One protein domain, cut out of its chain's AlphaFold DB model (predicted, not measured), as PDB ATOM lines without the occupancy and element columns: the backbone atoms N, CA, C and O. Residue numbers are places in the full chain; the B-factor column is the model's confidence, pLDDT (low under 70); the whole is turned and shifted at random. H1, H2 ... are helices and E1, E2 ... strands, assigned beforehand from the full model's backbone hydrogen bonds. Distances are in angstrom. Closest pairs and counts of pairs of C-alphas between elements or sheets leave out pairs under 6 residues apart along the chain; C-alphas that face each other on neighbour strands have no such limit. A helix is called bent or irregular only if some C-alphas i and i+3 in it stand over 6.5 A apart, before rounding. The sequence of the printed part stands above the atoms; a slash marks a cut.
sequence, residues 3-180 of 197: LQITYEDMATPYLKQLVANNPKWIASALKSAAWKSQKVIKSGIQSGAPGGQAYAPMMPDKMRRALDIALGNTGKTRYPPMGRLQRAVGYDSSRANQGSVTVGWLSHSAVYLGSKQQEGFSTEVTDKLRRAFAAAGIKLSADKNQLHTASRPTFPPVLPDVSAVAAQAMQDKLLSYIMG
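What this domain is: This is residues 3 to 180 of the 197 residues of an uncharacterized protein of Megasphaera cerevisiae DSM 20462 (UniProt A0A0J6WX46). A long rod has two unlike halves: in one, the long helices H2 and H7 pack on each other and cover one face of the small sheet E1 E3 E2, with H1 at the tip; in the looser other half, the two-stranded ribbon E4 E5 and H3 stand apart, and H6 lies across the far end, packing on H3. H4 and H5 pack on each other where the halves meet. The printed part has 178 residues with seven named helices and five named strands, in the order E1 H1 H2 H3 H4 E2 E3 H5 E4 H6 E5 H7; both sheets are antiparallel. It is mostly helix and loose, with a radius of gyration of the C-alphas of 21.3 A and spans of 69 by 26 by 26 A.

How they stand to each other: Begin at edge strand E1, residues 3 to 6, antiparallel to inner strand E3, residues 100 to 105; N 3 and O 103 are 2.8 A apart, within hydrogen-bond range. E3 forms a hairpin with edge strand E2, residues 89 to 92, where N 92 and O 102 are 2.8 A apart. H2, residues 23 to 47, and H7, residues 155 to 178, lie on the same face: two layers, helices on one face of a sheet. H2 touches H7, opposite ways at 36 degrees, only just a steep tilt; their closest C-alphas, of Ala 33 and Ala 166, are 4.3 A apart. H1, residues 13 to 20, is close to H2 but not clearly touching: C-alphas 19 and 26, the closest, are 6.5 A apart. H4, residues 83 to 88, touches H2, closest at C-alphas 86 and 42, 5.8 A. H5, residues 108 to 119, touches H4, closest at C-alphas 110 and 85, 6.1 A. Farther on, E4, residues 121 to 124, pairs antiparallel with E5, residues 146 to 149; N 123 and O 147 are 2.9 A apart. H3, residues 61 to 70, touches H6, residues 127 to 135, at a steep tilt of 56 degrees, closest at C-alphas 70 and 132, 5.0 A. Every O i to N i+4 pair is within hydrogen-bond range in H1, H2, H3, H5 and H6, against 1 of 2 in H4 and 18 of 20 in H7.

Where its parts are: Find C-alpha 3 at (-24.382, 53.504, 9.424), where E1 begins. H2 runs 36.5 A from C-alpha 23 at (-40.191, 51.692, -5.932). H7 runs 32.6 A to C-alpha 178 at (-33.657, 45.214, -15.568); it is irregular, with C-alphas 157 and 160 7.2 A apart.

The domain as a whole: The farthest C-alphas, of Ala 142 and Gly 180, are 71.1 A apart. The printed part has no cut. The long links are residues 48 to 60 and 71 to 82. Residues 6 to 20 have pLDDT under 70.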
ATOM      1  N   LEU A   3     -24.608  53.179  10.828       72.25
ATOM      2  CA  LEU A   3     -24.382  53.504   9.424       72.25
ATOM      3  C   LEU A   3     -25.737  53.665   8.738       72.25
ATOM      4  O   LEU A   3     -26.595  52.792   8.850       72.25
ATOM      5  N   GLN A   4     -25.952  54.768   8.032       73.38
ATOM      6  CA  GLN A   4     -27.157  54.964   7.232       73.38
ATOM      7  C   GLN A   4     -26.798  54.813   5.756       73.38
ATOM      8  O   GLN A   4     -25.846  55.424   5.294       73.38
ATOM      9  N   ILE A   5     -27.552  53.978   5.041       70.75
ATOM     10  CA  ILE A   5     -27.443  53.788   3.595       70.75
ATOM     11  C   ILE A   5     -28.691  54.415   2.977       70.75
ATOM     12  O   ILE A   5     -29.814  53.961   3.226       70.75
ATOM     13  N   THR A   6     -28.501  55.476   2.204       68.44
ATOM     14  CA  THR A   6     -29.547  56.179   1.451       68.44
ATOM     15  C   THR A   6     -29.402  55.882  -0.038       68.44
ATOM     16  O   THR A   6     -28.315  55.618  -0.545       68.44
ATOM     17  N   TYR A   7     -30.529  55.883  -0.750       58.12
ATOM     18  CA  TYR A   7     -30.553  55.667  -2.195       58.12
ATOM     19  C   TYR A   7     -29.886  56.809  -2.982       58.12
ATOM     20  O   TYR A   7     -29.234  56.552  -3.994       58.12
ATOM     21  N   GLU A   8     -30.035  58.053  -2.513       59.22
ATOM     22  CA  GLU A   8     -29.505  59.246  -3.187       59.22
ATOM     23  C   GLU A   8     -27.990  59.186  -3.387       59.22
ATOM     24  O   GLU A   8     -27.507  59.559  -4.456       59.22
ATOM     25  N   ASP A   9     -27.277  58.627  -2.410       58.78
ATOM     26  CA  ASP A   9     -25.816  58.562  -2.371       58.78
ATOM     27  C   ASP A   9     -25.223  57.605  -3.423       58.78
ATOM     28  O   ASP A   9     -24.020  57.626  -3.664       58.78
ATOM     29  N   MET A  10     -26.040  56.743  -4.047       59.44
ATOM     30  CA  MET A  10     -25.560  55.536  -4.743       59.44
ATOM     31  C   MET A  10     -26.080  55.367  -6.183       59.44
ATOM     32  O   MET A  10     -25.751  54.375  -6.833       59.44
ATOM     33  N   ALA A  11     -26.922  56.272  -6.693       60.84
ATOM     34  CA  ALA A  11     -27.626  56.077  -7.965       60.84
ATOM     35  C   ALA A  11     -27.196  57.050  -9.073       60.84
ATOM     36  O   ALA A  11     -27.291  58.271  -8.926       60.84
ATOM     37  N   THR A  12     -26.836  56.503 -10.239       64.69
ATOM     38  CA  THR A  12     -26.664  57.276 -11.477       64.69
ATOM     39  C   THR A  12     -28.009  57.840 -11.974       64.69
ATOM     40  O   THR A  12     -29.063  57.257 -11.697       64.69
ATOM     41  N   PRO A  13     -28.025  58.951 -12.737       68.19
ATOM     42  CA  PRO A  13     -29.263  59.577 -13.228       68.19
ATOM     43  C   PRO A  13     -30.194  58.628 -14.001       68.19
ATOM     44  O   PRO A  13     -31.410  58.682 -13.834       68.19
ATOM     45  N   TYR A  14     -29.627  57.705 -14.783       63.47
ATOM     46  CA  TYR A  14     -30.379  56.666 -15.496       63.47
ATOM     47  C   TYR A  14     -31.118  55.722 -14.537       63.47
ATOM     48  O   TYR A  14     -32.303  55.432 -14.717       63.47
ATOM     49  N   LEU A  15     -30.440  55.292 -13.467       63.72
ATOM     50  CA  LEU A  15     -31.061  54.466 -12.443       63.72
ATOM     51  C   LEU A  15     -32.184  55.226 -11.747       63.72
ATOM     52  O   LEU A  15     -33.217  54.612 -11.529       63.72
ATOM     53  N   LYS A  16     -32.038  56.535 -11.475       65.50
ATOM     54  CA  LYS A  16     -33.092  57.371 -10.862       65.50
ATOM     55  C   LYS A  16     -34.404  57.344 -11.646       65.50
ATOM     56  O   LYS A  16     -35.459  57.183 -11.035       65.50
ATOM     57  N   GLN A  17     -34.355  57.427 -12.976       68.50
ATOM     58  CA  GLN A  17     -35.558  57.360 -13.818       68.50
ATOM     59  C   GLN A  17     -36.214  55.973 -13.823       68.50
ATOM     60  O   GLN A  17     -37.419  55.862 -13.612       68.50
ATOM     61  N   LEU A  18     -35.437  54.903 -14.015       65.44
ATOM     62  CA  LEU A  18     -35.955  53.525 -13.985       65.44
ATOM     63  C   LEU A  18     -36.570  53.160 -12.630       65.44
ATOM     64  O   LEU A  18     -37.570  52.443 -12.537       65.44
ATOM     65  N   VAL A  19     -35.946  53.676 -11.579       64.19
ATOM     66  CA  VAL A  19     -36.322  53.488 -10.188       64.19
ATOM     67  C   VAL A  19     -37.611  54.227  -9.825       64.19
ATOM     68  O   VAL A  19     -38.431  53.650  -9.108       64.19
ATOM     69  N   ALA A  20     -37.817  55.454 -10.317       68.81
ATOM     70  CA  ALA A  20     -39.036  56.226 -10.057       68.81
ATOM     71  C   ALA A  20     -40.305  55.445 -10.444       68.81
ATOM     72  O   ALA A  20     -41.326  55.524  -9.764       68.81
ATOM     73  N   ASN A  21     -40.196  54.600 -11.470       74.19
ATOM     74  CA  ASN A  21     -41.294  53.778 -11.966       74.19
ATOM     75  C   ASN A  21     -41.451  52.443 -11.209       74.19
ATOM     76  O   ASN A  21     -42.470  51.772 -11.357       74.19
ATOM     77  N   ASN A  22     -40.472  52.042 -10.382       78.38
ATOM     78  CA  ASN A  22     -40.434  50.743  -9.697       78.38
ATOM     79  C   ASN A  22     -39.906  50.841  -8.246       78.38
ATOM     80  O   ASN A  22     -38.858  50.273  -7.913       78.38
ATOM     81  N   PRO A  23     -40.650  51.467  -7.312       79.62
ATOM     82  CA  PRO A  23     -40.191  51.692  -5.932       79.62
ATOM     83  C   PRO A  23     -39.876  50.397  -5.159       79.62
ATOM     84  O   PRO A  23     -39.016  50.367  -4.275       79.62
ATOM     85  N   LYS A  24     -40.524  49.282  -5.521       84.00
ATOM     86  CA  LYS A  24     -40.261  47.961  -4.925       84.00
ATOM     87  C   LYS A  24     -38.848  47.446  -5.234       84.00
ATOM     88  O   LYS A  24     -38.275  46.733  -4.408       84.00
ATOM     89  N   TRP A  25     -38.278  47.802  -6.388       84.88
ATOM     90  CA  TRP A  25     -36.927  47.386  -6.776       84.88
ATOM     91  C   TRP A  25     -35.874  48.085  -5.920       84.88
ATOM     92  O   TRP A  25     -34.955  47.422  -5.443       84.88
ATOM     93  N   ILE A  26     -36.071  49.372  -5.616       82.81
ATOM     94  CA  ILE A  26     -35.201  50.133  -4.703       82.81
ATOM     95  C   ILE A  26     -35.187  49.506  -3.321       82.81
ATOM     96  O   ILE A  26     -34.128  49.227  -2.770       82.81
ATOM     97  N   ALA A  27     -36.373  49.268  -2.754       84.81
ATOM     98  CA  ALA A  27     -36.486  48.741  -1.405       84.81
ATOM     99  C   ALA A  27     -35.805  47.368  -1.303       84.81
ATOM    100  O   ALA A  27     -35.199  47.043  -0.284       84.81
ATOM    101  N   SER A  28     -35.877  46.567  -2.371       87.38
ATOM    102  CA  SER A  28     -35.168  45.291  -2.485       87.38
ATOM    103  C   SER A  28     -33.647  45.466  -2.615       87.38
ATOM    104  O   SER A  28     -32.895  44.799  -1.901       87.38
ATOM    105  N   ALA A  29     -33.185  46.391  -3.461       88.19
ATOM    106  CA  ALA A  29     -31.769  46.716  -3.639       88.19
ATOM    107  C   ALA A  29     -31.134  47.232  -2.340       88.19
ATOM    108  O   ALA A  29     -30.119  46.698  -1.900       88.19
ATOM    109  N   LEU A  30     -31.791  48.167  -1.651       88.56
ATOM    110  CA  LEU A  30     -31.357  48.694  -0.356       88.56
ATOM    111  C   LEU A  30     -31.275  47.603   0.716       88.56
ATOM    112  O   LEU A  30     -30.311  47.553   1.479       88.56
ATOM    113  N   LYS A  31     -32.255  46.690   0.769       89.50
ATOM    114  CA  LYS A  31     -32.204  45.528   1.673       89.50
ATOM    115  C   LYS A  31     -31.017  44.621   1.352       89.50
ATOM    116  O   LYS A  31     -30.355  44.146   2.273       89.50
ATOM    117  N   SER A  32     -30.735  44.391   0.068       89.69
ATOM    118  CA  SER A  32     -29.589  43.590  -0.369       89.69
ATOM    119  C   SER A  32     -28.259  44.240   0.022       89.69
ATOM    120  O   SER A  32     -27.403  43.580   0.616       89.69
ATOM    121  N   ALA A  33     -28.124  45.547  -0.217       91.06
ATOM    122  CA  ALA A  33     -26.962  46.332   0.179       91.06
ATOM    123  C   ALA A  33     -26.745  46.322   1.692       91.06
ATOM    124  O   ALA A  33     -25.642  46.033   2.153       91.06
ATOM    125  N   ALA A  34     -27.795  46.540   2.478       91.19
ATOM    126  CA  ALA A  34     -27.710  46.506   3.932       91.19
ATOM    127  C   ALA A  34     -27.346  45.119   4.478       91.19
ATOM    128  O   ALA A  34     -26.549  45.010   5.410       91.19
ATOM    129  N   TRP A  35     -27.870  44.051   3.871       92.25
ATOM    130  CA  TRP A  35     -27.509  42.683   4.230       92.25
ATOM    131  C   TRP A  35     -26.033  42.379   3.940       92.25
ATOM    132  O   TRP A  35     -25.349  41.812   4.797       92.25
ATOM    133  N   LYS A  36     -25.503  42.784   2.773       93.12
ATOM    134  CA  LYS A  36     -24.066  42.635   2.485       93.12
ATOM    135  C   LYS A  36     -23.212  43.511   3.411       93.12
ATOM    136  O   LYS A  36     -22.232  43.021   3.962       93.12
ATOM    137  N   SER A  37     -23.634  44.745   3.675       92.88
ATOM    138  CA  SER A  37     -22.963  45.670   4.604       92.88
ATOM    139  C   SER A  37     -22.858  45.086   6.013       92.88
ATOM    140  O   SER A  37     -21.787  45.061   6.614       92.88
ATOM    141  N   GLN A  38     -23.956  44.524   6.530       93.81
ATOM    142  CA  GLN A  38     -23.972  43.823   7.812       93.81
ATOM    143  C   GLN A  38     -22.944  42.683   7.845       93.81
ATOM    144  O   GLN A  38     -22.290  42.483   8.870       93.81
ATOM    145  N   LYS A  39     -22.802  41.921   6.752       94.69
ATOM    146  CA  LYS A  39     -21.815  40.838   6.668       94.69
ATOM    147  C   LYS A  39     -20.385  41.358   6.753       94.69
ATOM    148  O   LYS A  39     -19.625  40.785   7.524       94.69
ATOM    149  N   VAL A  40     -20.061  42.438   6.042       94.56
ATOM    150  CA  VAL A  40     -18.731  43.075   6.070       94.56
ATOM    151  C   VAL A  40     -18.367  43.521   7.489       94.56
ATOM    152  O   VAL A  40     -17.293  43.204   7.995       94.56
ATOM    153  N   ILE A  41     -19.296  44.175   8.191       94.06
ATOM    154  CA  ILE A  41     -19.076  44.600   9.582       94.06
ATOM    155  C   ILE A  41     -18.842  43.376  10.478       94.06
ATOM    156  O   ILE A  41     -17.909  43.339  11.279       94.06
ATOM    157  N   LYS A  42     -19.675  42.336  10.334       95.62
ATOM    158  CA  LYS A  42     -19.552  41.103  11.122       95.62
ATOM    159  C   LYS A  42     -18.248  40.363  10.860       95.62
ATOM    160  O   LYS A  42     -17.700  39.814  11.817       95.62
ATOM    161  N   SER A  43     -17.771  40.321   9.616       94.88
ATOM    162  CA  SER A  43     -16.497  39.694   9.265       94.88
ATOM    163  C   SER A  43     -15.315  40.506   9.780       94.88
ATOM    164  O   SER A  43     -14.395  39.912  10.329       94.88
ATOM    165  N   GLY A  44     -15.374  41.840   9.707       94.56
ATOM    166  CA  GLY A  44     -14.353  42.725  10.276       94.56
ATOM    167  C   GLY A  44     -14.219  42.579  11.795       94.56
ATOM    168  O   GLY A  44     -13.118  42.469  12.327       94.56
ATOM    169  N   ILE A  45     -15.344  42.477  12.512       94.81
ATOM    170  CA  ILE A  45     -15.327  42.162  13.949       94.81
ATOM    171  C   ILE A  45     -14.723  40.771  14.186       94.81
ATOM    172  O   ILE A  45     -13.933  40.592  15.106       94.81
ATOM    173  N   GLN A  46     -15.086  39.774  13.373       93.94
ATOM    174  CA  GLN A  46     -14.612  38.397  13.544       93.94
ATOM    175  C   GLN A  46     -13.106  38.249  13.325       93.94
ATOM    176  O   GLN A  46     -12.470  37.497  14.064       93.94
ATOM    177  N   SER A  47     -12.552  38.942  12.328       93.88
ATOM    178  CA  SER A  47     -11.108  38.980  12.078       93.88
ATOM    179  C   SER A  47     -10.358  39.768  13.149       93.88
ATOM    180  O   SER A  47      -9.155  39.594  13.303       93.88
ATOM    181  N   GLY A  48     -11.061  40.620  13.902       93.88
ATOM    182  CA  GLY A  48     -10.452  41.557  14.836       93.88
ATOM    183  C   GLY A  48      -9.785  42.740  14.138       93.88
ATOM    184  O   GLY A  48      -9.014  43.439  14.786       93.88
ATOM    185  N   ALA A  49     -10.069  42.958  12.850       94.31
ATOM    186  CA  ALA A  49      -9.546  44.069  12.063       94.31
ATOM    187  C   ALA A  49     -10.627  44.661  11.134       94.31
ATOM    188  O   ALA A  49     -10.595  44.428   9.919       94.31
ATOM    189  N   PRO A  50     -11.632  45.380  11.669       93.50
ATOM    190  CA  PRO A  50     -12.637  46.043  10.843       93.50
ATOM    191  C   PRO A  50     -11.988  47.095   9.938       93.50
ATOM    192  O   PRO A  50     -11.228  47.929  10.420       93.50
ATOM    193  N   GLY A  51     -12.271  47.053   8.634       90.75
ATOM    194  CA  GLY A  51     -11.684  47.990   7.667       90.75
ATOM    195  C   GLY A  51     -10.161  47.893   7.551       90.75
ATOM    196  O   GLY A  51      -9.500  48.884   7.268       90.75
ATOM    197  N   GLY A  52      -9.578  46.737   7.889       92.12
ATOM    198  CA  GLY A  52      -8.125  46.549   7.941       92.12
ATOM    199  C   GLY A  52      -7.449  47.119   9.195       92.12
ATOM    200  O   GLY A  52      -6.273  46.847   9.423       92.12
ATOM    201  N   GLN A  53      -8.174  47.840  10.057       93.25
ATOM    202  CA  GLN A  53      -7.626  48.371  11.302       93.25
ATOM    203  C   GLN A  53      -7.730  47.336  12.426       93.25
ATOM    204  O   GLN A  53      -8.802  47.119  12.991       93.25
ATOM    205  N   ALA A  54      -6.605  46.702  12.770       94.56
ATOM    206  CA  ALA A  54      -6.545  45.729  13.857       94.56
ATOM    207  C   ALA A  54      -6.934  46.347  15.210       94.56
ATOM    208  O   ALA A  54      -6.484  47.434  15.578       94.56
ATOM    209  N   TYR A  55      -7.748  45.627  15.981       94.69
ATOM    210  CA  TYR A  55      -8.007  45.956  17.376       94.69
ATOM    211  C   TYR A  55      -6.731  45.832  18.206       94.69
ATOM    212  O   TYR A  55      -5.876  44.982  17.950       94.69
ATOM    213  N   ALA A  56      -6.659  46.627  19.273       93.31
ATOM    214  CA  ALA A  56      -5.621  46.468  20.277       93.31
ATOM    215  C   ALA A  56      -5.615  45.030  20.845       93.31
ATOM    216  O   ALA A  56      -6.690  44.426  21.000       93.31
ATOM    217  N   PRO A  57      -4.431  44.490  21.203       91.75
ATOM    218  CA  PRO A  57      -4.307  43.158  21.773       91.75
ATOM    219  C   PRO A  57      -5.263  42.946  22.946       91.75
ATOM    220  O   PRO A  57      -5.350  43.750  23.876       91.75
ATOM    221  N   MET A  58      -6.009  41.847  22.892       91.00
ATOM    222  CA  MET A  58      -6.929  41.468  23.955       91.00
ATOM    223  C   MET A  58      -6.225  40.585  24.983       91.00
ATOM    224  O   MET A  58      -5.228  39.929  24.689       91.00
ATOM    225  N   MET A  59      -6.798  40.525  26.185       91.25
ATOM    226  CA  MET A  59      -6.391  39.541  27.182       91.25
ATOM    227  C   MET A  59      -6.450  38.125  26.576       91.25
ATOM    228  O   MET A  59      -7.491  37.776  26.008       91.25
ATOM    229  N   PRO A  60      -5.390  37.307  26.721       93.19
ATOM    230  CA  PRO A  60      -5.375  35.939  26.219       93.19
ATOM    231  C   PRO A  60      -6.549  35.115  26.751       93.19
ATOM    232  O   PRO A  60      -6.908  35.224  27.927       93.19
ATOM    233  N   ASP A  61      -7.095  34.227  25.917       94.31
ATOM    234  CA  ASP A  61      -8.275  33.416  26.254       94.31
ATOM    235  C   ASP A  61      -8.098  32.628  27.562       94.31
ATOM    236  O   ASP A  61      -9.020  32.567  28.375       94.31
ATOM    237  N   LYS A  62      -6.896  32.093  27.820       94.00
ATOM    238  CA  LYS A  62      -6.570  31.376  29.065       94.00
ATOM    239  C   LYS A  62      -6.698  32.271  30.303       94.00
ATOM    240  O   LYS A  62      -7.298  31.859  31.291       94.00
ATOM    241  N   MET A  63      -6.162  33.490  30.238       93.94
ATOM    242  CA  MET A  63      -6.241  34.455  31.341       93.94
ATOM    243  C   MET A  63      -7.679  34.927  31.544       93.94
ATOM    244  O   MET A  63      -8.171  34.959  32.669       93.94
ATOM    245  N   ARG A  64      -8.386  35.219  30.449       94.31
ATOM    246  CA  ARG A  64      -9.785  35.641  30.505       94.31
ATOM    247  C   ARG A  64     -10.692  34.557  31.078       94.31
ATOM    248  O   ARG A  64     -11.567  34.859  31.882       94.31
ATOM    249  N   ARG A  65     -10.449  33.296  30.716       95.44
ATOM    250  CA  ARG A  65     -11.139  32.135  31.283       95.44
ATOM    251  C   ARG A  65     -10.916  32.025  32.787       95.44
ATOM    252  O   ARG A  65     -11.883  31.821  33.514       95.44
ATOM    253  N   ALA A  66      -9.671  32.152  33.247       95.69
ATOM    254  CA  ALA A  66      -9.350  32.108  34.672       95.69
ATOM    255  C   ALA A  66     -10.052  33.238  35.442       95.69
ATOM    256  O   ALA A  66     -10.621  32.993  36.502       95.69
ATOM    257  N   LEU A  67     -10.093  34.446  34.869       94.88
ATOM    258  CA  LEU A  67     -10.782  35.589  35.463       94.88
ATOM    259  C   LEU A  67     -12.306  35.399  35.520       94.88
ATOM    260  O   LEU A  67     -12.912  35.697  36.545       94.88
ATOM    261  N   ASP A  68     -12.928  34.874  34.460       94.56
ATOM    262  CA  ASP A  68     -14.363  34.564  34.463       94.56
ATOM    263  C   ASP A  68     -14.706  33.559  35.573       94.56
ATOM    264  O   ASP A  68     -15.652  33.794  36.322       94.56
ATOM    265  N   ILE A  69     -13.907  32.493  35.726       95.12
ATOM    266  CA  ILE A  69     -14.077  31.485  36.788       95.12
ATOM    267  C   ILE A  69     -13.913  32.123  38.173       95.12
ATOM    268  O   ILE A  69     -14.757  31.917  39.043       95.12
ATOM    269  N   ALA A  70     -12.884  32.951  38.368       94.94
ATOM    270  CA  ALA A  70     -12.642  33.654  39.629       94.94
ATOM    271  C   ALA A  70     -13.762  34.646  40.000       94.94
ATOM    272  O   ALA A  70     -13.992  34.921  41.177       94.94
ATOM    273  N   LEU A  71     -14.482  35.176  39.007       93.00
ATOM    274  CA  LEU A  71     -15.658  36.028  39.199       93.00
ATOM    275  C   LEU A  71     -16.959  35.237  39.423       93.00
ATOM    276  O   LEU A  71     -18.010  35.855  39.592       93.00
ATOM    277  N   GLY A  72     -16.900  33.900  39.435       93.81
ATOM    278  CA  GLY A  72     -18.054  33.015  39.611       93.81
ATOM    279  C   GLY A  72     -18.820  32.705  38.321       93.81
ATOM    280  O   GLY A  72     -19.931  32.184  38.382       93.81
ATOM    281  N   ASN A  73     -18.260  33.023  37.150       93.69
ATOM    282  CA  ASN A  73     -18.863  32.720  35.854       93.69
ATOM    283  C   ASN A  73     -18.311  31.417  35.262       93.69
ATOM    284  O   ASN A  73     -17.202  30.976  35.557       93.69
ATOM    285  N   THR A  74     -19.053  30.826  34.324       93.19
ATOM    286  CA  THR A  74     -18.547  29.701  33.532       93.19
ATOM    287  C   THR A  74     -17.499  30.185  32.527       93.19
ATOM    288  O   THR A  74     -17.810  30.932  31.593       93.19
ATOM    289  N   GLY A  75     -16.257  29.736  32.701       91.56
ATOM    290  CA  GLY A  75     -15.167  30.025  31.773       91.56
ATOM    291  C   GLY A  75     -15.400  29.409  30.390       91.56
ATOM    292  O   GLY A  75     -15.923  28.302  30.265       91.56
ATOM    293  N   LYS A  76     -14.988  30.118  29.335       92.38
ATOM    294  CA  LYS A  76     -15.104  29.661  27.941       92.38
ATOM    295  C   LYS A  76     -13.741  29.296  27.378       92.38
ATOM    296  O   LYS A  76     -12.718  29.815  27.812       92.38
ATOM    297  N   THR A  77     -13.738  28.436  26.366       90.81
ATOM    298  CA  THR A  77     -12.508  28.063  25.654       90.81
ATOM    299  C   THR A  77     -12.014  29.176  24.732       90.81
ATOM    300  O   THR A  77     -10.811  29.315  24.555       90.81
ATOM    301  N   ARG A  78     -12.928  29.971  24.156       91.69
ATOM    302  CA  ARG A  78     -12.603  31.032  23.194       91.69
ATOM    303  C   ARG A  78     -13.409  32.298  23.447       91.69
ATOM    304  O   ARG A  78     -14.622  32.221  23.673       91.69
ATOM    305  N   TYR A  79     -12.762  33.454  23.318       92.19
ATOM    306  CA  TYR A  79     -13.403  34.762  23.443       92.19
ATOM    307  C   TYR A  79     -13.272  35.552  22.138       92.19
ATOM    308  O   TYR A  79     -12.324  36.317  21.968       92.19
ATOM    309  N   PRO A  80     -14.225  35.403  21.197       91.38
ATOM    310  CA  PRO A  80     -14.168  36.149  19.948       91.38
ATOM    311  C   PRO A  80     -14.248  37.664  20.207       91.38
ATOM    312  O   PRO A  80     -14.914  38.084  21.169       91.38
ATOM    313  N   PRO A  81     -13.625  38.492  19.347       91.31
ATOM    314  CA  PRO A  81     -13.708  39.940  19.465       91.31
ATOM    315  C   PRO A  81     -15.166  40.407  19.526       91.31
ATOM    316  O   PRO A  81     -16.044  39.880  18.844       91.31
ATOM    317  N   MET A  82     -15.438  41.361  20.418       90.25
ATOM    318  CA  MET A  82     -16.778  41.877  20.738       90.25
ATOM    319  C   MET A  82     -17.843  40.830  21.155       90.25
ATOM    320  O   MET A  82     -18.983  41.194  21.450       90.25
ATOM    321  N   GLY A  83     -17.512  39.540  21.267       91.38
ATOM    322  CA  GLY A  83     -18.390  38.499  21.801       91.38
ATOM    323  C   GLY A  83     -19.782  38.465  21.155       91.38
ATOM    324  O   GLY A  83     -19.941  38.294  19.950       91.38
ATOM    325  N   ARG A  84     -20.828  38.621  21.978       91.81
ATOM    326  CA  ARG A  84     -22.225  38.620  21.506       91.81
ATOM    327  C   ARG A  84     -22.606  39.882  20.724       91.81
ATOM    328  O   ARG A  84     -23.587  39.827  19.987       91.81
ATOM    329  N   LEU A  85     -21.844  40.976  20.830       92.75
ATOM    330  CA  LEU A  85     -22.137  42.214  20.098       92.75
ATOM    331  C   LEU A  85     -22.020  42.005  18.589       92.75
ATOM    332  O   LEU A  85     -22.864  42.507  17.860       92.75
ATOM    333  N   GLN A  86     -21.090  41.166  18.118       93.62
ATOM    334  CA  GLN A  86     -20.998  40.803  16.697       93.62
ATOM    335  C   GLN A  86     -22.354  40.324  16.143       93.62
ATOM    336  O   GLN A  86     -22.776  40.709  15.053       93.62
ATOM    337  N   ARG A  87     -23.085  39.505  16.911       91.31
ATOM    338  CA  ARG A  87     -24.408  38.994  16.515       91.31
ATOM    339  C   ARG A  87     -25.486  40.077  16.542       91.31
ATOM    340  O   ARG A  87     -26.442  39.976  15.779       91.31
ATOM    341  N   ALA A  88     -25.306  41.092  17.384       93.44
ATOM    342  CA  ALA A  88     -26.197  42.234  17.533       93.44
ATOM    343  C   ALA A  88     -26.001  43.314  16.455       93.44
ATOM    344  O   ALA A  88     -26.688  44.327  16.506       93.44
ATOM    345  N   VAL A  89     -25.110  43.111  15.478       93.31
ATOM    346  CA  VAL A  89     -25.072  43.928  14.258       93.31
ATOM    347  C   VAL A  89     -26.178  43.464  13.312       93.31
ATOM    348  O   VAL A  89     -26.253  42.280  12.959       93.31
ATOM    349  N   GLY A  90     -27.016  44.385  12.857       92.88
ATOM    350  CA  GLY A  90     -28.089  44.127  11.903       92.88
ATOM    351  C   GLY A  90     -28.497  45.372  11.145       92.88
ATOM    352  O   GLY A  90     -27.797  46.378  11.186       92.88
ATOM    353  N   TYR A  91     -29.607  45.283  10.422       92.12
ATOM    354  CA  TYR A  91     -30.123  46.399   9.648       92.12
ATOM    355  C   TYR A  91     -31.630  46.552   9.820       92.12
ATOM    356  O   TYR A  91     -32.351  45.571   9.971       92.12
ATOM    357  N   ASP A  92     -32.087  47.797   9.782       90.25
ATOM    358  CA  ASP A  92     -33.482  48.200   9.861       90.25
ATOM    359  C   ASP A  92     -33.973  48.628   8.483       90.25
ATOM    360  O   ASP A  92     -33.580  49.672   7.956       90.25
ATOM    361  N   SER A  93     -34.842  47.799   7.905       87.69
ATOM    362  CA  SER A  93     -35.441  48.025   6.593       87.69
ATOM    363  C   SER A  93     -36.843  48.636   6.640       87.69
ATOM    364  O   SER A  93     -37.527  48.623   5.617       87.69
ATOM    365  N   SER A  94     -37.308  49.130   7.794       86.19
ATOM    366  CA  SER A  94     -38.642  49.742   7.938       86.19
ATOM    367  C   SER A  94     -38.846  50.924   6.986       86.19
ATOM    368  O   SER A  94     -39.922  51.085   6.416       86.19
ATOM    369  N   ARG A  95     -37.782  51.693   6.735       83.25
ATOM    370  CA  ARG A  95     -37.770  52.850   5.828       83.25
ATOM    371  C   ARG A  95     -37.246  52.538   4.424       83.25
ATOM    372  O   ARG A  95     -37.016  53.454   3.640       83.25
ATOM    373  N   ALA A  96     -37.113  51.260   4.055       83.69
ATOM    374  CA  ALA A  96     -36.588  50.883   2.739       83.69
ATOM    375  C   ALA A  96     -37.461  51.411   1.586       83.69
ATOM    376  O   ALA A  96     -36.938  51.814   0.553       83.69
ATOM    377  N   ASN A  97     -38.783  51.467   1.782       79.75
ATOM    378  CA  ASN A  97     -39.717  52.050   0.810       79.75
ATOM    379  C   ASN A  97     -39.577  53.578   0.690       79.75
ATOM    380  O   ASN A  97     -39.979  54.145  -0.315       79.75
ATOM    381  N   GLN A  98     -39.003  54.229   1.704       79.50
ATOM    382  CA  GLN A  98     -38.676  55.659   1.724       79.50
ATOM    383  C   GLN A  98     -37.238  55.913   1.232       79.50
ATOM    384  O   GLN A  98     -36.705  56.998   1.424       79.50
ATOM    385  N   GLY A  99     -36.569  54.904   0.662       77.19
ATOM    386  CA  GLY A  99     -35.227  55.056   0.102       77.19
ATOM    387  C   GLY A  99     -34.081  55.002   1.119       77.19
ATOM    388  O   GLY A  99     -32.963  55.383   0.779       77.19
ATOM    389  N   SER A 100     -34.314  54.531   2.353       83.50
ATOM    390  CA  SER A 100     -33.252  54.442   3.369       83.50
ATOM    391  C   SER A 100     -33.259  53.138   4.165       83.50
ATOM    392  O   SER A 100     -34.303  52.598   4.530       83.50
ATOM    393  N   VAL A 101     -32.067  52.633   4.478       85.62
ATOM    394  CA  VAL A 101     -31.856  51.501   5.387       85.62
ATOM    395  C   VAL A 101     -30.745  51.862   6.360       85.62
ATOM    396  O   VAL A 101     -29.758  52.493   5.999       85.62
ATOM    397  N   THR A 102     -30.912  51.494   7.625       89.25
ATOM    398  CA  THR A 102     -29.905  51.767   8.662       89.25
ATOM    399  C   THR A 102     -29.248  50.459   9.068       89.25
ATOM    400  O   THR A 102     -29.953  49.494   9.326       89.25
ATOM    401  N   VAL A 103     -27.923  50.411   9.140       90.44
ATOM    402  CA  VAL A 103     -27.135  49.268   9.613       90.44
ATOM    403  C   VAL A 103     -26.478  49.649  10.937       90.44
ATOM    404  O   VAL A 103     -25.834  50.687  11.048       90.44
ATOM    405  N   GLY A 104     -26.631  48.833  11.971       92.75
ATOM    406  CA  GLY A 104     -26.122  49.169  13.296       92.75
ATOM    407  C   GLY A 104     -26.479  48.141  14.356       92.75
ATOM    408  O   GLY A 104     -26.691  46.962  14.065       92.75
ATOM    409  N   TRP A 105     -26.526  48.596  15.605       93.50
ATOM    410  CA  TRP A 105     -26.835  47.753  16.753       93.50
ATOM    411  C   TRP A 105     -28.339  47.487  16.893       93.50
ATOM    412  O   TRP A 105     -29.162  48.394  16.799       93.50
ATOM    413  N   LEU A 106     -28.691  46.232  17.174       92.44
ATOM    414  CA  LEU A 106     -30.071  45.736  17.250       92.44
ATOM    415  C   LEU A 106     -30.743  45.881  18.626       92.44
ATOM    416  O   LEU A 106     -31.866  45.418  18.804       92.44
ATOM    417  N   SER A 107     -30.077  46.476  19.618       92.25
ATOM    418  CA  SER A 107     -30.663  46.753  20.937       92.25
ATOM    419  C   SER A 107     -29.992  47.953  21.603       92.25
ATOM    420  O   SER A 107     -28.813  48.208  21.360       92.25
ATOM    421  N   HIS A 108     -30.695  48.636  22.513       91.31
ATOM    422  CA  HIS A 108     -30.113  49.707  23.340       91.31
ATOM    423  C   HIS A 108     -28.869  49.243  24.112       91.31
ATOM    424  O   HIS A 108     -27.865  49.944  24.180       91.31
ATOM    425  N   SER A 109     -28.897  48.020  24.652       92.62
ATOM    426  CA  SER A 109     -27.738  47.446  25.342       92.62
ATOM    427  C   SER A 109     -26.551  47.222  24.405       92.62
ATOM    428  O   SER A 109     -25.410  47.430  24.811       92.62
ATOM    429  N   ALA A 110     -26.796  46.832  23.151       93.38
ATOM    430  CA  ALA A 110     -25.750  46.677  22.149       93.38
ATOM    431  C   ALA A 110     -25.192  48.029  21.694       93.38
ATOM    432  O   ALA A 110     -23.988  48.123  21.486       93.38
ATOM    433  N   VAL A 111     -26.027  49.072  21.614       93.19
ATOM    434  CA  VAL A 111     -25.561  50.452  21.414       93.19
ATOM    435  C   VAL A 111     -24.636  50.856  22.551       93.19
ATOM    436  O   VAL A 111     -23.489  51.199  22.295       93.19
ATOM    437  N   TYR A 112     -25.100  50.763  23.797       93.62
ATOM    438  CA  TYR A 112     -24.328  51.187  24.962       93.62
ATOM    439  C   TYR A 112     -22.994  50.437  25.071       93.62
ATOM    440  O   TYR A 112     -21.925  51.046  25.107       93.62
ATOM    441  N   LEU A 113     -23.036  49.100  25.060       94.38
ATOM    442  CA  LEU A 113     -21.831  48.274  25.164       94.38
ATOM    443  C   LEU A 113     -20.935  48.402  23.928       94.38
ATOM    444  O   LEU A 113     -19.715  48.362  24.056       94.38
ATOM    445  N   GLY A 114     -21.521  48.541  22.739       93.25
ATOM    446  CA  GLY A 114     -20.797  48.707  21.485       93.25
ATOM    447  C   GLY A 114     -20.078  50.049  21.393       93.25
ATOM    448  O   GLY A 114     -18.918  50.075  20.997       93.25
ATOM    449  N   SER A 115     -20.723  51.149  21.789       92.94
ATOM    450  CA  SER A 115     -20.094  52.475  21.876       92.94
ATOM    451  C   SER A 115     -18.989  52.479  22.933       92.94
ATOM    452  O   SER A 115     -17.851  52.784  22.603       92.94
ATOM    453  N   LYS A 116     -19.267  51.964  24.142       94.19
ATOM    454  CA  LYS A 116     -18.267  51.831  25.217       94.19
ATOM    455  C   LYS A 116     -17.020  51.049  24.781       94.19
ATOM    456  O   LYS A 116     -15.906  51.381  25.163       94.19
ATOM    457  N   GLN A 117     -17.187  49.990  23.987       93.56
ATOM    458  CA  GLN A 117     -16.059  49.223  23.443       93.56
ATOM    459  C   GLN A 117     -15.318  49.978  22.333       93.56
ATOM    460  O   GLN A 117     -14.097  49.887  22.258       93.56
ATOM    461  N   GLN A 118     -16.035  50.702  21.471       93.25
ATOM    462  CA  GLN A 118     -15.427  51.479  20.389       93.25
ATOM    463  C   GLN A 118     -14.622  52.670  20.902       93.25
ATOM    464  O   GLN A 118     -13.542  52.910  20.381       93.25
ATOM    465  N   GLU A 119     -15.112  53.358  21.928       93.50
ATOM    466  CA  GLU A 119     -14.434  54.492  22.570       93.50
ATOM    467  C   GLU A 119     -13.283  54.034  23.477       93.50
ATOM    468  O   GLU A 119     -12.293  54.741  23.639       93.50
ATOM    469  N   GLY A 120     -13.377  52.816  24.018       94.38
ATOM    470  CA  GLY A 120     -12.512  52.377  25.106       94.38
ATOM    471  C   GLY A 120     -13.022  52.910  26.443       94.38
ATOM    472  O   GLY A 120     -13.853  53.812  26.513       94.38
ATOM    473  N   PHE A 121     -12.583  52.295  27.536       95.12
ATOM    474  CA  PHE A 121     -13.038  52.694  28.864       95.12
ATOM    475  C   PHE A 121     -12.050  52.293  29.948       95.12
ATOM    476  O   PHE A 121     -11.332  51.296  29.836       95.12
ATOM    477  N   SER A 122     -12.091  53.043  31.042       95.75
ATOM    478  CA  SER A 122     -11.410  52.698  32.284       95.75
ATOM    479  C   SER A 122     -12.395  52.046  33.251       95.75
ATOM    480  O   SER A 122     -13.583  52.368  33.267       95.75
ATOM    481  N   THR A 123     -11.924  51.078  34.029       93.75
ATOM    482  CA  THR A 123     -12.693  50.453  35.112       93.75
ATOM    483  C   THR A 123     -11.912  50.573  36.401       93.75
ATOM    484  O   THR A 123     -10.737  50.213  36.445       93.75
ATOM    485  N   GLU A 124     -12.569  51.063  37.441       95.69
ATOM    486  CA  GLU A 124     -11.989  51.157  38.773       95.69
ATOM    487  C   GLU A 124     -11.741  49.762  39.351       95.69
ATOM    488  O   GLU A 124     -12.564  48.846  39.237       95.69
ATOM    489  N   VAL A 125     -10.572  49.586  39.961       94.75
ATOM    490  CA  VAL A 125     -10.189  48.334  40.606       94.75
ATOM    491  C   VAL A 125     -10.832  48.288  41.982       94.75
ATOM    492  O   VAL A 125     -10.329  48.854  42.944       94.75
ATOM    493  N   THR A 126     -11.946  47.570  42.073       93.50
ATOM    494  CA  THR A 126     -12.576  47.246  43.358       93.50
ATOM    495  C   THR A 126     -11.846  46.095  44.049       93.50
ATOM    496  O   THR A 126     -11.211  45.267  43.392       93.50
ATOM    497  N   ASP A 127     -12.009  45.949  45.365       92.69
ATOM    498  CA  ASP A 127     -11.417  44.825  46.107       92.69
ATOM    499  C   ASP A 127     -11.924  43.461  45.634       92.69
ATOM    500  O   ASP A 127     -11.201  42.463  45.666       92.69
ATOM    501  N   LYS A 128     -13.173  43.394  45.158       92.75
ATOM    502  CA  LYS A 128     -13.703  42.185  44.518       92.75
ATOM    503  C   LYS A 128     -12.934  41.872  43.235       92.75
ATOM    504  O   LYS A 128     -12.544  40.726  43.027       92.75
ATOM    505  N   LEU A 129     -12.699  42.882  42.396       93.44
ATOM    506  CA  LEU A 129     -11.953  42.716  41.154       93.44
ATOM    507  C   LEU A 129     -10.501  42.324  41.444       93.44
ATOM    508  O   LEU A 129     -10.013  41.353  40.876       93.44
ATOM    509  N   ARG A 130      -9.841  42.995  42.393       94.25
ATOM    510  CA  ARG A 130      -8.471  42.684  42.826       94.25
ATOM    511  C   ARG A 130      -8.333  41.234  43.297       94.25
ATOM    512  O   ARG A 130      -7.422  40.540  42.853       94.25
ATOM    513  N   ARG A 131      -9.275  40.748  44.117       93.75
ATOM    514  CA  ARG A 131      -9.331  39.337  44.542       93.75
ATOM    515  C   ARG A 131      -9.525  38.379  43.370       93.75
ATOM    516  O   ARG A 131      -8.853  37.356  43.319       93.75
ATOM    517  N   ALA A 132     -10.390  38.715  42.415       94.62
ATOM    518  CA  ALA A 132     -10.611  37.880  41.237       94.62
ATOM    519  C   ALA A 132      -9.370  37.798  40.335       94.62
ATOM    520  O   ALA A 132      -9.014  36.715  39.882       94.62
ATOM    521  N   PHE A 133      -8.671  38.917  40.119       94.69
ATOM    522  CA  PHE A 133      -7.394  38.925  39.401       94.69
ATOM    523  C   PHE A 133      -6.345  38.068  40.122       94.69
ATOM    524  O   PHE A 133      -5.712  37.229  39.481       94.69
ATOM    525  N   ALA A 134      -6.226  38.192  41.448       94.06
ATOM    526  CA  ALA A 134      -5.304  37.378  42.240       94.06
ATOM    527  C   ALA A 134      -5.630  35.875  42.153       94.06
ATOM    528  O   ALA A 134      -4.730  35.069  41.924       94.06
ATOM    529  N   ALA A 135      -6.910  35.499  42.256       93.75
ATOM    530  CA  ALA A 135      -7.373  34.119  42.094       93.75
ATOM    531  C   ALA A 135      -7.162  33.581  40.666       93.75
ATOM    532  O   ALA A 135      -6.931  32.390  40.480       93.75
ATOM    533  N   ALA A 136      -7.172  34.458  39.659       92.75
ATOM    534  CA  ALA A 136      -6.802  34.132  38.283       92.75
ATOM    535  C   ALA A 136      -5.275  34.060  38.054       92.75
ATOM    536  O   ALA A 136      -4.838  33.868  36.918       92.75
ATOM    537  N   GLY A 137      -4.459  34.221  39.105       92.19
ATOM    538  CA  GLY A 137      -2.995  34.192  39.041       92.19
ATOM    539  C   GLY A 137      -2.353  35.498  38.563       92.19
ATOM    540  O   GLY A 137      -1.159  35.519  38.272       92.19
ATOM    541  N   ILE A 138      -3.117  36.591  38.477       91.44
ATOM    542  CA  ILE A 138      -2.655  37.903  38.014       91.44
ATOM    543  C   ILE A 138      -2.568  38.844  39.218       91.44
ATOM    544  O   ILE A 138      -3.577  39.322  39.735       91.44
ATOM    545  N   LYS A 139      -1.349  39.141  39.674       88.62
ATOM    546  CA  LYS A 139      -1.132  40.085  40.777       88.62
ATOM    547  C   LYS A 139      -1.143  41.516  40.241       88.62
ATOM    548  O   LYS A 139      -0.239  41.914  39.511       88.62
ATOM    549  N   LEU A 140      -2.174  42.281  40.591       90.69
ATOM    550  CA  LEU A 140      -2.194  43.729  40.380       90.69
ATOM    551  C   LEU A 140      -1.314  44.403  41.446       90.69
ATOM    552  O   LEU A 140      -1.278  43.933  42.583       90.69
ATOM    553  N   SER A 141      -0.621  45.493  41.100       89.94
ATOM    554  CA  SER A 141       0.091  46.294  42.104       89.94
ATOM    555  C   SER A 141      -0.899  46.939  43.079       89.94
ATOM    556  O   SER A 141      -2.059  47.179  42.728       89.94
ATOM    557  N   ALA A 142      -0.445  47.221  44.303       86.19
ATOM    558  CA  ALA A 142      -1.276  47.834  45.340       86.19
ATOM    559  C   ALA A 142      -1.878  49.169  44.869       86.19
ATOM    560  O   ALA A 142      -3.074  49.397  45.034       86.19
ATOM    561  N   ASP A 143      -1.079  49.968  44.159       90.50
ATOM    562  CA  ASP A 143      -1.466  51.294  43.661       90.50
ATOM    563  C   ASP A 143      -2.289  51.248  42.362       90.50
ATOM    564  O   ASP A 143      -2.696  52.283  41.824       90.50
ATOM    565  N   LYS A 144      -2.544  50.054  41.802       91.69
ATOM    566  CA  LYS A 144      -3.340  49.924  40.577       91.69
ATOM    567  C   LYS A 144      -4.820  50.106  40.901       91.69
ATOM    568  O   LYS A 144      -5.514  49.147  41.239       91.69
ATOM    569  N   ASN A 145      -5.294  51.333  40.714       92.88
ATOM    570  CA  ASN A 145      -6.685  51.714  40.979       92.88
ATOM    571  C   ASN A 145      -7.568  51.737  39.722       92.88
ATOM    572  O   ASN A 145      -8.790  51.786  39.835       92.88
ATOM    573  N   GLN A 146      -6.985  51.660  38.520       95.50
ATOM    574  CA  GLN A 146      -7.733  51.642  37.259       95.50
ATOM    575  C   GLN A 146      -7.177  50.619  36.265       95.50
ATOM    576  O   GLN A 146      -5.965  50.467  36.111       95.50
ATOM    577  N   LEU A 147      -8.077  49.938  35.555       92.31
ATOM    578  CA  LEU A 147      -7.780  49.105  34.392       92.31
ATOM    579  C   LEU A 147      -8.234  49.826  33.130       92.31
ATOM    580  O   LEU A 147      -9.399  50.207  33.026       92.31
ATOM    581  N   HIS A 148      -7.340  49.953  32.156       93.31
ATOM    582  CA  HIS A 148      -7.643  50.593  30.881       93.31
ATOM    583  C   HIS A 148      -7.949  49.537  29.823       93.31
ATOM    584  O   HIS A 148      -7.142  48.644  29.564       93.31
ATOM    585  N   THR A 149      -9.121  49.645  29.205       93.44
ATOM    586  CA  THR A 149      -9.486  48.884  28.010       93.44
ATOM    587  C   THR A 149      -9.349  49.799  26.803       93.44
ATOM    588  O   THR A 149     -10.063  50.797  26.707       93.44
ATOM    589  N   ALA A 150      -8.443  49.452  25.889       94.19
ATOM    590  CA  ALA A 150      -8.223  50.205  24.659       94.19
ATOM    591  C   ALA A 150      -9.474  50.238  23.762       94.19
ATOM    592  O   ALA A 150     -10.304  49.321  23.790       94.19
ATOM    593  N   SER A 151      -9.573  51.293  22.954       94.19
ATOM    594  CA  SER A 151     -10.631  51.489  21.967       94.19
ATOM    595  C   SER A 151     -10.633  50.388  20.901       94.19
ATOM    596  O   SER A 151      -9.598  49.832  20.523       94.19
ATOM    597  N   ARG A 152     -11.829  50.044  20.416       93.88
ATOM    598  CA  ARG A 152     -12.051  49.031  19.369       93.88
ATOM    599  C   ARG A 152     -12.862  49.626  18.223       93.88
ATOM    600  O   ARG A 152     -14.029  49.251  18.055       93.88
ATOM    601  N   PRO A 153     -12.296  50.578  17.463       93.00
ATOM    602  CA  PRO A 153     -13.022  51.275  16.406       93.00
ATOM    603  C   PRO A 153     -13.573  50.259  15.402       93.00
ATOM    604  O   PRO A 153     -12.833  49.437  14.876       93.00
ATOM    605  N   THR A 154     -14.893  50.254  15.196       92.25
ATOM    606  CA  THR A 154     -15.559  49.210  14.398       92.25
ATOM    607  C   THR A 154     -16.315  49.790  13.218       92.25
ATOM    608  O   THR A 154     -16.043  49.416  12.084       92.25
ATOM    609  N   PHE A 155     -17.247  50.715  13.458       90.44
ATOM    610  CA  PHE A 155     -17.998  51.332  12.362       90.44
ATOM    611  C   PHE A 155     -17.180  52.342  11.552       90.44
ATOM    612  O   PHE A 155     -17.275  52.277  10.330       90.44
ATOM    613  N   PRO A 156     -16.377  53.240  12.163       91.19
ATOM    614  CA  PRO A 156     -15.599  54.206  11.390       91.19
ATOM    615  C   PRO A 156     -14.638  53.576  10.373       91.19
ATOM    616  O   PRO A 156     -14.721  53.951   9.206       91.19
ATOM    617  N   PRO A 157     -13.779  52.602  10.739       92.75
ATOM    618  CA  PRO A 157     -12.800  52.083   9.787       92.75
ATOM    619  C   PRO A 157     -13.440  51.241   8.682       92.75
ATOM    620  O   PRO A 157     -12.913  51.181   7.581       92.75
ATOM    621  N   VAL A 158     -14.593  50.617   8.939       91.94
ATOM    622  CA  VAL A 158     -15.266  49.751   7.958       91.94
ATOM    623  C   VAL A 158     -16.188  50.523   7.003       91.94
ATOM    624  O   VAL A 158     -16.734  49.938   6.070       91.94
ATOM    625  N   LEU A 159     -16.395  51.824   7.233       90.06
ATOM    626  CA  LEU A 159     -17.297  52.660   6.438       90.06
ATOM    627  C   LEU A 159     -16.958  52.663   4.930       90.06
ATOM    628  O   LEU A 159     -17.899  52.498   4.154       90.06
ATOM    629  N   PRO A 160     -15.685  52.785   4.493       90.12
ATOM    630  CA  PRO A 160     -15.336  52.742   3.068       90.12
ATOM    631  C   PRO A 160     -15.652  51.390   2.412       90.12
ATOM    632  O   PRO A 160     -16.209  51.335   1.319       90.12
ATOM    633  N   ASP A 161     -15.369  50.283   3.103       90.38
ATOM    634  CA  ASP A 161     -15.674  48.940   2.595       90.38
ATOM    635  C   ASP A 161     -17.187  48.726   2.487       90.38
ATOM    636  O   ASP A 161     -17.695  48.148   1.524       90.38
ATOM    637  N   VAL A 162     -17.926  49.206   3.491       90.25
ATOM    638  CA  VAL A 162     -19.384  49.137   3.511       90.25
ATOM    639  C   VAL A 162     -19.985  49.962   2.381       90.25
ATOM    640  O   VAL A 162     -20.888  49.456   1.718       90.25
ATOM    641  N   SER A 163     -19.512  51.186   2.132       86.94
ATOM    642  CA  SER A 163     -20.048  52.021   1.053       86.94
ATOM    643  C   SER A 163     -19.807  51.386  -0.318       86.94
ATOM    644  O   SER A 163     -20.751  51.272  -1.100       86.94
ATOM    645  N   ALA A 164     -18.601  50.866  -0.572       88.94
ATOM    646  CA  ALA A 164     -18.271  50.173  -1.816       88.94
ATOM    647  C   ALA A 164     -19.135  48.917  -2.029       88.94
ATOM    648  O   ALA A 164     -19.741  48.730  -3.087       88.94
ATOM    649  N   VAL A 165     -19.258  48.065  -1.005       90.38
ATOM    650  CA  VAL A 165     -20.070  46.839  -1.084       90.38
ATOM    651  C   VAL A 165     -21.562  47.151  -1.191       90.38
ATOM    652  O   VAL A 165     -22.284  46.434  -1.886       90.38
ATOM    653  N   ALA A 166     -22.042  48.203  -0.524       87.69
ATOM    654  CA  ALA A 166     -23.426  48.650  -0.623       87.69
ATOM    655  C   ALA A 166     -23.757  49.141  -2.038       87.69
ATOM    656  O   ALA A 166     -24.774  48.715  -2.590       87.69
ATOM    657  N   ALA A 167     -22.888  49.970  -2.631       85.88
ATOM    658  CA  ALA A 167     -23.030  50.462  -3.998       85.88
ATOM    659  C   ALA A 167     -23.104  49.300  -4.997       85.88
ATOM    660  O   ALA A 167     -24.085  49.175  -5.734       85.88
ATOM    661  N   GLN A 168     -22.129  48.385  -4.938       88.38
ATOM    662  CA  GLN A 168     -22.083  47.222  -5.823       88.38
ATOM    663  C   GLN A 168     -23.322  46.335  -5.656       88.38
ATOM    664  O   GLN A 168     -23.958  45.953  -6.632       88.38
ATOM    665  N   ALA A 169     -23.715  46.036  -4.415       88.25
ATOM    666  CA  ALA A 169     -24.876  45.195  -4.145       88.25
ATOM    667  C   ALA A 169     -26.183  45.808  -4.660       88.25
ATOM    668  O   ALA A 169     -27.056  45.080  -5.135       88.25
ATOM    669  N   MET A 170     -26.332  47.131  -4.559       84.75
ATOM    670  CA  MET A 170     -27.477  47.827  -5.137       84.75
ATOM    671  C   MET A 170     -27.458  47.760  -6.659       84.75
ATOM    672  O   MET A 170     -28.478  47.403  -7.246       84.75
ATOM    673  N   GLN A 171     -26.318  48.058  -7.285       84.19
ATOM    674  CA  GLN A 171     -26.157  48.001  -8.735       84.19
ATOM    675  C   GLN A 171     -26.478  46.605  -9.276       84.19
ATOM    676  O   GLN A 171     -27.345  46.481 -10.138       84.19
ATOM    677  N   ASP A 172     -25.866  45.557  -8.718       87.44
ATOM    678  CA  ASP A 172     -26.119  44.162  -9.094       87.44
ATOM    679  C   ASP A 172     -27.613  43.832  -9.006       87.44
ATOM    680  O   ASP A 172     -28.193  43.199  -9.893       87.44
ATOM    681  N   LYS A 173     -28.265  44.276  -7.922       87.12
ATOM    682  CA  LYS A 173     -29.673  43.969  -7.686       87.12
ATOM    683  C   LYS A 173     -30.588  44.712  -8.653       87.12
ATOM    684  O   LYS A 173     -31.529  44.106  -9.159       87.12
ATOM    685  N   LEU A 174     -30.315  45.981  -8.940       84.19
ATOM    686  CA  LEU A 174     -31.077  46.763  -9.914       84.19
ATOM    687  C   LEU A 174     -30.893  46.213 -11.333       84.19
ATOM    688  O   LEU A 174     -31.888  45.995 -12.020       84.19
ATOM    689  N   LEU A 175     -29.658  45.898 -11.737       84.38
ATOM    690  CA  LEU A 175     -29.374  45.258 -13.025       84.38
ATOM    691  C   LEU A 175     -30.102  43.919 -13.163       84.38
ATOM    692  O   LEU A 175     -30.692  43.659 -14.207       84.38
ATOM    693  N   SER A 176     -30.155  43.108 -12.099       86.62
ATOM    694  CA  SER A 176     -30.896  41.841 -12.131       86.62
ATOM    695  C   SER A 176     -32.383  42.034 -12.451       86.62
ATOM    696  O   SER A 176     -32.948  41.255 -13.215       86.62
ATOM    697  N   TYR A 177     -33.006  43.099 -11.933       85.00
ATOM    698  CA  TYR A 177     -34.400  43.416 -12.241       85.00
ATOM    699  C   TYR A 177     -34.580  43.906 -13.678       85.00
ATOM    700  O   TYR A 177     -35.527  43.486 -14.339       85.00
ATOM    701  N   ILE A 178     -33.655  44.733 -14.177       82.19
ATOM    702  CA  ILE A 178     -33.657  45.214 -15.568       82.19
ATOM    703  C   ILE A 178     -33.536  44.038 -16.546       82.19
ATOM    704  O   ILE A 178     -34.241  43.995 -17.548       82.19
ATOM    705  N   MET A 179     -32.708  43.042 -16.224       85.12
ATOM    706  CA  MET A 179     -32.533  41.821 -17.019       85.12
ATOM    707  C   MET A 179     -33.700  40.822 -16.891       85.12
ATOM    708  O   MET A 179     -33.588  39.682 -17.333       85.12
ATOM    709  N   GLY A 180     -34.817  41.216 -16.272       80.38
ATOM    710  CA  GLY A 180     -36.025  40.394 -16.187       80.38
ATOM    711  C   GLY A 180     -36.022  39.356 -15.064       80.38
ATOM    712  O   GLY A 180     -36.948  38.548 -14.984       80.38
TER     713      GLY A 180